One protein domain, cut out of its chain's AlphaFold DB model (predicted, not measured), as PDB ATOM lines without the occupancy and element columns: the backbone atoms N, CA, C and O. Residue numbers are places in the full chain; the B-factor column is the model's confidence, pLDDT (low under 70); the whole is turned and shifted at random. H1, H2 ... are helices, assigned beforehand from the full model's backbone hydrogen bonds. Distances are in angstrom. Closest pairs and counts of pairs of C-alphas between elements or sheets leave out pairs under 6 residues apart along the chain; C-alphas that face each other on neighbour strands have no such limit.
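Overview. This is residues 397 to 483 of the 493 residues of an uncharacterized protein of Blastomyces dermatitidis ATCC 26199 (UniProt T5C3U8). Five short helices are strung along an only just elongated body: H3 and H5 lie in its middle part, H1 and H2 toward one end, and H4 at the other end with no helix touching it. H2 and H3 make a helical hairpin, and a loop folds back on itself between H3 and H4. The printed part has 87 residues, with H1 to H5 in chain order and no named strand; the class is all helix. It is compact, with a radius of gyration of the C-alphas of 13.2 A and spans of 41 by 27 by 21 A.

Along the chain. H1, residues 399 to 403, begins at C-alpha 399 (192.610, 109.526, 121.745) and is 6.8 A long. H2, residues 414 to 419, measures 9.5 A. H3, residues 427 to 438, runs 15.4 A from C-alpha 427 (183.175, 108.665, 115.619). H4, residues 453 to 461, measures 12.5 A. H5, residues 471 to 482, runs 17.3 A to C-alpha 482 (195.108, 117.927, 120.410).

Arrangement. H1 and H2 only just touch, with 3 pairs of C-alphas within 8 A; the closest, His 401 and Cys 419, are 5.7 A apart. H2 touches residues 437 to 438 of H3, C-alphas 415 and 437 being closest at 6.0 A, with a shallow tilt of 13 degrees, opposite ways. H3 and H5 only just touch, with 3 such pairs; C-alphas 427 and 471 are closest at 6.7 A. Residues 441 to 442 pair with 449 to 450, antiparallel. Every O i to N i+4 pair is within hydrogen-bond range in H3 and H4, 7 of 8 in H5, 0 of 1 in H1 and 0 of 2 in H2; for O i to N i+3, H1 has 1 of 2 and H2 2 of 3.

Size, cuts and confidence. The C-alphas of Asp 411 and Thr 464 are the two farthest apart, 41.4 A. The printed part has no cut. The link from H3 to H4 is long. Mean pLDDT of the printed part is 76.0; residues 402 to 418, 420 to 422 and 468 are under 70.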
ATOM      1  N   ALA A 397     190.120 103.741 119.247       80.50
ATOM      2  CA  ALA A 397     190.523 103.963 120.626       80.50
ATOM      3  C   ALA A 397     190.163 105.391 121.073       80.50
ATOM      4  O   ALA A 397     190.097 106.325 120.259       80.50
ATOM      5  N   CYS A 398     189.984 105.587 122.383       83.25
ATOM      6  CA  CYS A 398     190.010 106.937 122.934       83.25
ATOM      7  C   CYS A 398     191.392 107.559 122.686       83.25
ATOM      8  O   CYS A 398     192.413 106.979 123.051       83.25
ATOM      9  N   VAL A 399     191.403 108.757 122.093       76.31
ATOM     10  CA  VAL A 399     192.610 109.526 121.745       76.31
ATOM     11  C   VAL A 399     193.569 109.645 122.939       76.31
ATOM     12  O   VAL A 399     194.774 109.474 122.788       76.31
ATOM     13  N   TYR A 400     193.028 109.816 124.146       72.31
ATOM     14  CA  TYR A 400     193.806 109.940 125.375       72.31
ATOM     15  C   TYR A 400     194.440 108.642 125.890       72.31
ATOM     16  O   TYR A 400     195.545 108.690 126.417       72.31
ATOM     17  N   HIS A 401     193.807 107.481 125.686       70.62
ATOM     18  CA  HIS A 401     194.385 106.188 126.085       70.62
ATOM     19  C   HIS A 401     195.671 105.860 125.300       70.62
ATOM     20  O   HIS A 401     196.543 105.150 125.794       70.62
ATOM     21  N   LYS A 402     195.779 106.377 124.071       62.50
ATOM     22  CA  LYS A 402     196.816 106.010 123.098       62.50
ATOM     23  C   LYS A 402     198.034 106.947 123.098       62.50
ATOM     24  O   LYS A 402     199.048 106.588 122.513       62.50
ATOM     25  N   TYR A 403     197.937 108.122 123.727       60.38
ATOM     26  CA  TYR A 403     199.034 109.095 123.826       60.38
ATOM     27  C   TYR A 403     199.945 108.846 125.034       60.38
ATOM     28  O   TYR A 403     201.161 108.929 124.910       60.38
ATOM     29  N   ASP A 404     199.366 108.480 126.179       58.31
ATOM     30  CA  ASP A 404     200.114 108.104 127.380       58.31
ATOM     31  C   ASP A 404     199.412 106.927 128.084       58.31
ATOM     32  O   ASP A 404     198.498 107.129 128.888       58.31
ATOM     33  N   PRO A 405     199.819 105.675 127.809       57.56
ATOM     34  CA  PRO A 405     199.286 104.518 128.519       57.56
ATOM     35  C   PRO A 405     199.596 104.538 130.022       57.56
ATOM     36  O   PRO A 405     198.847 103.957 130.801       57.56
ATOM     37  N   GLN A 406     200.676 105.189 130.456       53.59
ATOM     38  CA  GLN A 406     201.182 105.123 131.828       53.59
ATOM     39  C   GLN A 406     200.317 105.975 132.772       53.59
ATOM     40  O   GLN A 406     199.816 105.458 133.776       53.59
ATOM     41  N   THR A 407     199.987 107.210 132.379       52.28
ATOM     42  CA  THR A 407     198.974 108.045 133.067       52.28
ATOM     43  C   THR A 407     197.570 107.413 133.044       52.28
ATOM     44  O   THR A 407     196.755 107.677 133.928       52.28
ATOM     45  N   TYR A 408     197.278 106.549 132.063       51.19
ATOM     46  CA  TYR A 408     195.960 105.921 131.857       51.19
ATOM     47  C   TYR A 408     195.868 104.469 132.382       51.19
ATOM     48  O   TYR A 408     194.812 103.828 132.279       51.19
ATOM     49  N   HIS A 409     196.947 103.971 132.994       52.31
ATOM     50  CA  HIS A 409     196.994 102.738 133.785       52.31
ATOM     51  C   HIS A 409     197.204 102.994 135.291       52.31
ATOM     52  O   HIS A 409     196.926 102.095 136.085       52.31
ATOM     53  N   GLY A 410     197.638 104.194 135.696       51.50
ATOM     54  CA  GLY A 410     197.716 104.604 137.104       51.50
ATOM     55  C   GLY A 410     196.359 104.976 137.726       51.50
ATOM     56  O   GLY A 410     195.458 105.478 137.053       51.50
ATOM     57  N   ASP A 411     196.218 104.782 139.041       51.56
ATOM     58  CA  ASP A 411     194.961 104.989 139.787       51.56
ATOM     59  C   ASP A 411     194.501 106.459 139.909       51.56
ATOM     60  O   ASP A 411     193.376 106.723 140.344       51.56
ATOM     61  N   HIS A 412     195.334 107.426 139.509       53.19
ATOM     62  CA  HIS A 412     195.144 108.861 139.763       53.19
ATOM     63  C   HIS A 412     193.810 109.434 139.251       53.19
ATOM     64  O   HIS A 412     193.282 110.382 139.834       53.19
ATOM     65  N   HIS A 413     193.212 108.853 138.202       55.19
ATOM     66  CA  HIS A 413     191.913 109.290 137.689       55.19
ATOM     67  C   HIS A 413     191.033 108.131 137.192       55.19
ATOM     68  O   HIS A 413     191.165 107.656 136.065       55.19
ATOM     69  N   ARG A 414     189.999 107.769 137.969       62.19
ATOM     70  CA  ARG A 414     188.996 106.743 137.591       62.19
ATOM     71  C   ARG A 414     188.301 106.995 136.242       62.19
ATOM     72  O   ARG A 414     187.894 106.037 135.591       62.19
ATOM     73  N   LYS A 415     188.184 108.257 135.805       62.19
ATOM     74  CA  LYS A 415     187.687 108.626 134.463       62.19
ATOM     75  C   LYS A 415     188.550 108.036 133.338       62.19
ATOM     76  O   LYS A 415     188.009 107.583 132.337       62.19
ATOM     77  N   TYR A 416     189.864 107.963 133.528       62.84
ATOM     78  CA  TYR A 416     190.830 107.528 132.516       62.84
ATOM     79  C   TYR A 416     190.925 106.000 132.399       62.84
ATOM     80  O   TYR A 416     191.069 105.480 131.293       62.84
ATOM     81  N   LEU A 417     190.652 105.266 133.485       63.78
ATOM     82  CA  LEU A 417     190.444 103.809 133.445       63.78
ATOM     83  C   LEU A 417     189.268 103.386 132.540       63.78
ATOM     84  O   LEU A 417     189.244 102.256 132.052       63.78
ATOM     85  N   LEU A 418     188.287 104.270 132.300       66.62
ATOM     86  CA  LEU A 418     187.209 104.008 131.340       66.62
ATOM     87  C   LEU A 418     187.721 104.075 129.895       66.62
ATOM     88  O   LEU A 418     187.333 103.236 129.088       66.62
ATOM     89  N   CYS A 419     188.608 105.024 129.583       71.69
ATOM     90  CA  CYS A 419     189.200 105.212 128.254       71.69
ATOM     91  C   CYS A 419     189.984 103.969 127.809       71.69
ATOM     92  O   CYS A 419     189.812 103.505 126.682       71.69
ATOM     93  N   SER A 420     190.762 103.387 128.729       63.41
ATOM     94  CA  SER A 420     191.570 102.171 128.535       63.41
ATOM     95  C   SER A 420     190.749 100.889 128.318       63.41
ATOM     96  O   SER A 420     191.308  99.826 128.057       63.41
ATOM     97  N   GLY A 421     189.418 100.966 128.433       64.25
ATOM     98  CA  GLY A 421     188.491  99.861 128.186       64.25
ATOM     99  C   GLY A 421     187.432 100.129 127.116       64.25
ATOM    100  O   GLY A 421     186.552  99.285 126.930       64.25
ATOM    101  N   THR A 422     187.469 101.283 126.443       68.44
ATOM    102  CA  THR A 422     186.471 101.668 125.434       68.44
ATOM    103  C   THR A 422     187.068 101.764 124.037       68.44
ATOM    104  O   THR A 422     187.791 102.711 123.724       68.44
ATOM    105  N   SER A 423     186.676 100.821 123.183       76.25
ATOM    106  CA  SER A 423     186.789 100.917 121.731       76.25
ATOM    107  C   SER A 423     185.435 101.309 121.123       76.25
ATOM    108  O   SER A 423     184.378 100.846 121.562       76.25
ATOM    109  N   PHE A 424     185.458 102.179 120.117       79.00
ATOM    110  CA  PHE A 424     184.264 102.731 119.470       79.00
ATOM    111  C   PHE A 424     184.137 102.227 118.033       79.00
ATOM    112  O   PHE A 424     185.137 102.070 117.334       79.00
ATOM    113  N   LYS A 425     182.913 101.983 117.562       79.81
ATOM    114  CA  LYS A 425     182.650 101.616 116.160       79.81
ATOM    115  C   LYS A 425     182.452 102.853 115.295       79.81
ATOM    116  O   LYS A 425     182.803 102.820 114.119       79.81
ATOM    117  N   PHE A 426     181.917 103.929 115.873       81.94
ATOM    118  CA  PHE A 426     181.616 105.178 115.172       81.94
ATOM    119  C   PHE A 426     182.236 106.395 115.864       81.94
ATOM    120  O   PHE A 426     182.295 106.475 117.092       81.94
ATOM    121  N   ILE A 427     182.639 107.400 115.081       82.56
ATOM    122  CA  ILE A 427     183.175 108.665 115.619       82.56
ATOM    123  C   ILE A 427     182.129 109.418 116.453       82.56
ATOM    124  O   ILE A 427     182.496 110.102 117.402       82.56
ATOM    125  N   SER A 428     180.832 109.237 116.185       83.31
ATOM    126  CA  SER A 428     179.741 109.726 117.042       83.31
ATOM    127  C   SER A 428     179.762 109.118 118.453       83.31
ATOM    128  O   SER A 428     179.436 109.796 119.428       83.31
ATOM    129  N   GLU A 429     180.196 107.863 118.609       84.25
ATOM    130  CA  GLU A 429     180.364 107.237 119.924       84.25
ATOM    131  C   GLU A 429     181.606 107.777 120.645       84.25
ATOM    132  O   GLU A 429     181.525 108.071 121.840       84.25
ATOM    133  N   LEU A 430     182.717 107.969 119.920       83.50
ATOM    134  CA  LEU A 430     183.952 108.553 120.458       83.50
ATOM    135  C   LEU A 430     183.749 110.011 120.899       83.50
ATOM    136  O   LEU A 430     184.143 110.374 122.005       83.50
ATOM    137  N   THR A 431     183.103 110.855 120.090       85.19
ATOM    138  CA  THR A 431     182.830 112.256 120.466       85.19
ATOM    139  C   THR A 431     181.846 112.354 121.632       85.19
ATOM    140  O   THR A 431     182.024 113.197 122.514       85.19
ATOM    141  N   ARG A 432     180.873 111.436 121.723       86.81
ATOM    142  CA  ARG A 432     180.007 111.276 122.904       86.81
ATOM    143  C   ARG A 432     180.783 110.829 124.150       86.81
ATOM    144  O   ARG A 432     180.453 111.280 125.244       86.81
ATOM    145  N   HIS A 433     181.798 109.972 124.015       87.12
ATOM    146  CA  HIS A 433     182.690 109.592 125.119       87.12
ATOM    147  C   HIS A 433     183.554 110.770 125.582       87.12
ATOM    148  O   HIS A 433     183.546 111.080 126.770       87.12
ATOM    149  N   LEU A 434     184.220 111.473 124.662       85.06
ATOM    150  CA  LEU A 434     185.030 112.663 124.958       85.06
ATOM    151  C   LEU A 434     184.213 113.720 125.723       85.06
ATOM    152  O   LEU A 434     184.624 114.173 126.791       85.06
ATOM    153  N   CYS A 435     182.986 113.993 125.270       84.12
ATOM    154  CA  CYS A 435     182.056 114.908 125.937       84.12
ATOM    155  C   CYS A 435     181.623 114.454 127.349       84.12
ATOM    156  O   CYS A 435     181.292 115.300 128.174       84.12
ATOM    157  N   ARG A 436     181.593 113.143 127.638       83.88
ATOM    158  CA  ARG A 436     181.124 112.583 128.927       83.88
ATOM    159  C   ARG A 436     182.240 112.251 129.921       83.88
ATOM    160  O   ARG A 436     181.968 112.193 131.113       83.88
ATOM    161  N   VAL A 437     183.456 111.980 129.446       80.25
ATOM    162  CA  VAL A 437     184.582 111.483 130.265       80.25
ATOM    163  C   VAL A 437     185.701 112.522 130.397       80.25
ATOM    164  O   VAL A 437     186.369 112.569 131.429       80.25
ATOM    165  N   HIS A 438     185.864 113.387 129.392       80.06
ATOM    166  CA  HIS A 438     186.866 114.460 129.376       80.06
ATOM    167  C   HIS A 438     186.250 115.868 129.452       80.06
ATOM    168  O   HIS A 438     186.960 116.828 129.723       80.06
ATOM    169  N   GLY A 439     184.932 116.001 129.244       77.69
ATOM    170  CA  GLY A 439     184.238 117.295 129.169       77.69
ATOM    171  C   GLY A 439     184.421 118.020 127.828       77.69
ATOM    172  O   GLY A 439     184.059 119.182 127.690       77.69
ATOM    173  N   GLU A 440     184.982 117.347 126.821       84.50
ATOM    174  CA  GLU A 440     185.352 117.969 125.549       84.50
ATOM    175  C   GLU A 440     184.203 117.961 124.541       84.50
ATOM    176  O   GLU A 440     183.755 116.911 124.065       84.50
ATOM    177  N   HIS A 441     183.757 119.149 124.149       84.69
ATOM    178  CA  HIS A 441     182.702 119.309 123.162       84.69
ATOM    179  C   HIS A 441     183.300 119.393 121.754       84.69
ATOM    180  O   HIS A 441     183.941 120.376 121.393       84.69
ATOM    181  N   VAL A 442     183.064 118.369 120.932       86.62
ATOM    182  CA  VAL A 442     183.574 118.292 119.552       86.62
ATOM    183  C   VAL A 442     182.567 118.877 118.554       86.62
ATOM    184  O   VAL A 442     181.375 118.549 118.601       86.62
ATOM    185  N   CYS A 443     183.025 119.726 117.631       85.94
ATOM    186  CA  CYS A 443     182.213 120.218 116.510       85.94
ATOM    187  C   CYS A 443     181.924 119.087 115.495       85.94
ATOM    188  O   CYS A 443     182.859 118.399 115.090       85.94
ATOM    189  N   PRO A 444     180.669 118.889 115.040       79.31
ATOM    190  CA  PRO A 444     180.327 117.784 114.138       79.31
ATOM    191  C   PRO A 444     180.865 117.951 112.707       79.31
ATOM    192  O   PRO A 444     180.925 116.972 111.971       79.31
ATOM    193  N   HIS A 445     181.239 119.169 112.299       81.56
ATOM    194  CA  HIS A 445     181.630 119.478 110.919       81.56
ATOM    195  C   HIS A 445     183.154 119.532 110.733       81.56
ATOM    196  O   HIS A 445     183.677 118.891 109.821       81.56
ATOM    197  N   CYS A 446     183.870 120.223 111.627       81.88
ATOM    198  CA  CYS A 446     185.327 120.399 111.552       81.88
ATOM    199  C   CYS A 446     186.128 119.551 112.560       81.88
ATOM    200  O   CYS A 446     187.354 119.620 112.565       81.88
ATOM    201  N   TYR A 447     185.455 118.799 113.441       81.94
ATOM    202  CA  TYR A 447     186.044 117.956 114.495       81.94
ATOM    203  C   TYR A 447     187.018 118.646 115.478       81.94
ATOM    204  O   TYR A 447     187.636 117.969 116.296       81.94
ATOM    205  N   ARG A 448     187.081 119.987 115.490       82.94
ATOM    206  CA  ARG A 448     187.752 120.775 116.543       82.94
ATOM    207  C   ARG A 448     187.078 120.596 117.905       82.94
ATOM    208  O   ARG A 448     185.873 120.321 117.985       82.94
ATOM    209  N   THR A 449     187.855 120.789 118.960       84.50
ATOM    210  CA  THR A 449     187.471 120.629 120.362       84.50
ATOM    211  C   THR A 449     187.245 121.971 121.041       84.50
ATOM    212  O   THR A 449     187.839 122.992 120.700       84.50
ATOM    213  N   PHE A 450     186.349 121.971 122.023       83.38
ATOM    214  CA  PHE A 450     185.996 123.148 122.799       83.38
ATOM    215  C   PHE A 450     185.769 122.734 124.250       83.38
ATOM    216  O   PHE A 450     185.069 121.755 124.521       83.38
ATOM    217  N   ARG A 451     186.318 123.517 125.186       81.31
ATOM    218  CA  ARG A 451     186.116 123.319 126.632       81.31
ATOM    219  C   ARG A 451     184.661 123.557 127.063       81.31
ATOM    220  O   ARG A 451     184.211 122.962 128.029       81.31
ATOM    221  N   ASN A 452     183.915 124.386 126.322       86.50
ATOM    222  CA  ASN A 452     182.570 124.831 126.699       86.50
ATOM    223  C   ASN A 452     181.534 124.473 125.618       86.50
ATOM    224  O   ASN A 452     181.748 124.730 124.428       86.50
ATOM    225  N   LYS A 453     180.364 123.965 126.038       85.38
ATOM    226  CA  LYS A 453     179.222 123.634 125.157       85.38
ATOM    227  C   LYS A 453     178.766 124.832 124.312       85.38
ATOM    228  O   LYS A 453     178.420 124.656 123.146       85.38
ATOM    229  N   THR A 454     178.799 126.035 124.887       85.62
ATOM    230  CA  THR A 454     178.412 127.303 124.245       85.62
ATOM    231  C   THR A 454     179.343 127.679 123.093       85.62
ATOM    232  O   THR A 454     178.869 127.917 121.984       85.62
ATOM    233  N   LEU A 455     180.663 127.634 123.312       84.38
ATOM    234  CA  LEU A 455     181.671 127.871 122.270       84.38
ATOM    235  C   LEU A 455     181.527 126.867 121.119       84.38
ATOM    236  O   LEU A 455     181.543 127.255 119.953       84.38
ATOM    237  N   ARG A 456     181.293 125.584 121.436       87.31
ATOM    238  CA  ARG A 456     181.022 124.545 120.431       87.31
ATOM    239  C   ARG A 456     179.744 124.809 119.635       87.31
ATOM    240  O   ARG A 456     179.714 124.487 118.451       87.31
ATOM    241  N   ALA A 457     178.694 125.341 120.262       83.62
ATOM    242  CA  ALA A 457     177.424 125.645 119.601       83.62
ATOM    243  C   ALA A 457     177.550 126.838 118.639       83.62
ATOM    244  O   ALA A 457     177.243 126.684 117.459       83.62
ATOM    245  N   ASN A 458     178.095 127.968 119.108       86.56
ATOM    246  CA  ASN A 458     178.369 129.139 118.270       86.56
ATOM    247  C   ASN A 458     179.318 128.783 117.110       86.56
ATOM    248  O   ASN A 458     179.035 129.097 115.953       86.56
ATOM    249  N   HIS A 459     180.400 128.042 117.386       86.75
ATOM    250  CA  HIS A 459     181.297 127.600 116.323       86.75
ATOM    251  C   HIS A 459     180.602 126.667 115.324       86.75
ATOM    252  O   HIS A 459     180.850 126.800 114.135       86.75
ATOM    253  N   ALA A 460     179.741 125.743 115.771       84.12
ATOM    254  CA  ALA A 460     179.020 124.835 114.876       84.12
ATOM    255  C   ALA A 460     178.051 125.574 113.937       84.12
ATOM    256  O   ALA A 460     177.996 125.226 112.760       84.12
ATOM    257  N   GLN A 461     177.353 126.607 114.425       83.25
ATOM    258  CA  GLN A 461     176.504 127.481 113.600       83.25
ATOM    259  C   GLN A 461     177.322 128.207 112.520       83.25
ATOM    260  O   GLN A 461     176.919 128.249 111.363       83.25
ATOM    261  N   ASN A 462     178.512 128.691 112.881       82.31
ATOM    262  CA  ASN A 462     179.430 129.397 111.983       82.31
ATOM    263  C   ASN A 462     180.423 128.462 111.247       82.31
ATOM    264  O   ASN A 462     181.439 128.919 110.718       82.31
ATOM    265  N   CYS A 463     180.191 127.142 111.225       83.31
ATOM    266  CA  CYS A 463     181.175 126.174 110.728       83.31
ATOM    267  C   CYS A 463     181.031 125.898 109.224       83.31
ATOM    268  O   CYS A 463     180.358 124.955 108.802       83.31
ATOM    269  N   THR A 464     181.731 126.680 108.404       77.25
ATOM    270  CA  THR A 464     181.846 126.435 106.953       77.25
ATOM    271  C   THR A 464     182.626 125.155 106.620       77.25
ATOM    272  O   THR A 464     182.363 124.509 105.606       77.25
ATOM    273  N   VAL A 465     183.561 124.742 107.484       77.00
ATOM    274  CA  VAL A 465     184.430 123.573 107.275       77.00
ATOM    275  C   VAL A 465     183.677 122.268 107.553       77.00
ATOM    276  O   VAL A 465     183.596 121.812 108.694       77.00
ATOM    277  N   LYS A 466     183.170 121.629 106.492       73.25
ATOM    278  CA  LYS A 466     182.571 120.283 106.529       73.25
ATOM    279  C   LYS A 466     183.586 119.234 106.062       73.25
ATOM    280  O   LYS A 466     183.778 119.048 104.863       73.25
ATOM    281  N   LEU A 467     184.210 118.511 106.997       70.50
ATOM    282  CA  LEU A 467     185.146 117.418 106.696       70.50
ATOM    283  C   LEU A 467     184.410 116.200 106.103       70.50
ATOM    284  O   LEU A 467     183.986 115.285 106.819       70.50
ATOM    285  N   ARG A 468     184.282 116.182 104.771       65.81
ATOM    286  CA  ARG A 468     183.795 115.058 103.942       65.81
ATOM    287  C   ARG A 468     184.860 113.954 103.786       65.81
ATOM    288  O   ARG A 468     185.112 113.466 102.693       65.81
ATOM    289  N   CYS A 469     185.506 113.595 104.890       71.94
ATOM    290  CA  CYS A 469     186.638 112.667 104.935       71.94
ATOM    291  C   CYS A 469     186.223 111.306 105.526       71.94
ATOM    292  O   CYS A 469     185.115 111.179 106.068       71.94
ATOM    293  N   SER A 470     187.104 110.302 105.453       82.06
ATOM    294  CA  SER A 470     186.859 108.972 106.031       82.06
ATOM    295  C   SER A 470     186.685 109.019 107.556       82.06
ATOM    296  O   SER A 470     186.932 110.037 108.215       82.06
ATOM    297  N   GLN A 471     186.241 107.913 108.155       78.38
ATOM    298  CA  GLN A 471     186.075 107.855 109.607       78.38
ATOM    299  C   GLN A 471     187.439 107.918 110.328       78.38
ATOM    300  O   GLN A 471     187.568 108.517 111.399       78.38
ATOM    301  N   GLU A 472     188.459 107.372 109.677       80.12
ATOM    302  CA  GLU A 472     189.876 107.410 110.004       80.12
ATOM    303  C   GLU A 472     190.432 108.840 109.932       80.12
ATOM    304  O   GLU A 472     191.036 109.298 110.901       80.12
ATOM    305  N   ASP A 473     190.142 109.600 108.872       81.69
ATOM    306  CA  ASP A 473     190.559 111.009 108.744       81.69
ATOM    307  C   ASP A 473     189.950 111.904 109.829       81.69
ATOM    308  O   ASP A 473     190.587 112.838 110.322       81.69
ATOM    309  N   LYS A 474     188.704 111.618 110.223       83.00
ATOM    310  CA  LYS A 474     188.007 112.334 111.302       83.00
ATOM    311  C   LYS A 474     188.646 112.051 112.664       83.00
ATOM    312  O   LYS A 474     188.749 112.958 113.489       83.00
ATOM    313  N   TRP A 475     189.151 110.834 112.882       81.00
ATOM    314  CA  TRP A 475     190.012 110.526 114.030       81.00
ATOM    315  C   TRP A 475     191.379 111.217 113.918       81.00
ATOM    316  O   TRP A 475     191.840 111.817 114.885       81.00
ATOM    317  N   ALA A 476     191.992 111.227 112.732       81.38
ATOM    318  CA  ALA A 476     193.258 111.912 112.470       81.38
ATOM    319  C   ALA A 476     193.169 113.435 112.684       81.38
ATOM    320  O   ALA A 476     194.147 114.065 113.083       81.38
ATOM    321  N   ALA A 477     192.013 114.049 112.421       82.38
ATOM    322  CA  ALA A 477     191.740 115.446 112.756       82.38
ATOM    323  C   ALA A 477     191.659 115.652 114.280       82.38
ATOM    324  O   ALA A 477     192.311 116.553 114.806       82.38
ATOM    325  N   LEU A 478     190.941 114.776 114.997       82.75
ATOM    326  CA  LEU A 478     190.864 114.781 116.465       82.75
ATOM    327  C   LEU A 478     192.228 114.553 117.144       82.75
ATOM    328  O   LEU A 478     192.462 115.108 118.219       82.75
ATOM    329  N   TRP A 479     193.111 113.757 116.536       81.38
ATOM    330  CA  TRP A 479     194.484 113.548 117.003       81.38
ATOM    331  C   TRP A 479     195.337 114.805 116.803       81.38
ATOM    332  O   TRP A 479     195.815 115.382 117.776       81.38
ATOM    333  N   ARG A 480     195.471 115.272 115.551       82.50
ATOM    334  CA  ARG A 480     196.341 116.406 115.173       82.50
ATOM    335  C   ARG A 480     195.958 117.732 115.831       82.50
ATOM    336  O   ARG A 480     196.811 118.598 115.996       82.50
ATOM    337  N   GLU A 481     194.688 117.916 116.178       81.56
ATOM    338  CA  GLU A 481     194.217 119.138 116.834       81.56
ATOM    339  C   GLU A 481     194.624 119.210 118.320       81.56
ATOM    340  O   GLU A 481     195.013 120.288 118.780       81.56
ATOM    341  N   ARG A 482     194.640 118.062 119.018       75.00
ATOM    342  CA  ARG A 482     195.108 117.927 120.410       75.00
ATOM    343  C   ARG A 482     196.627 117.827 120.508       75.00
ATOM    344  O   ARG A 482     197.244 118.541 121.293       75.00
ATOM    345  N   PHE A 483     197.220 116.936 119.719       75.62
ATOM    346  CA  PHE A 483     198.625 116.547 119.799       75.62
ATOM    347  C   PHE A 483     199.400 117.121 118.609       75.62
ATOM    348  O   PHE A 483     199.825 116.424 117.688       75.62
TER     349      PHE A 483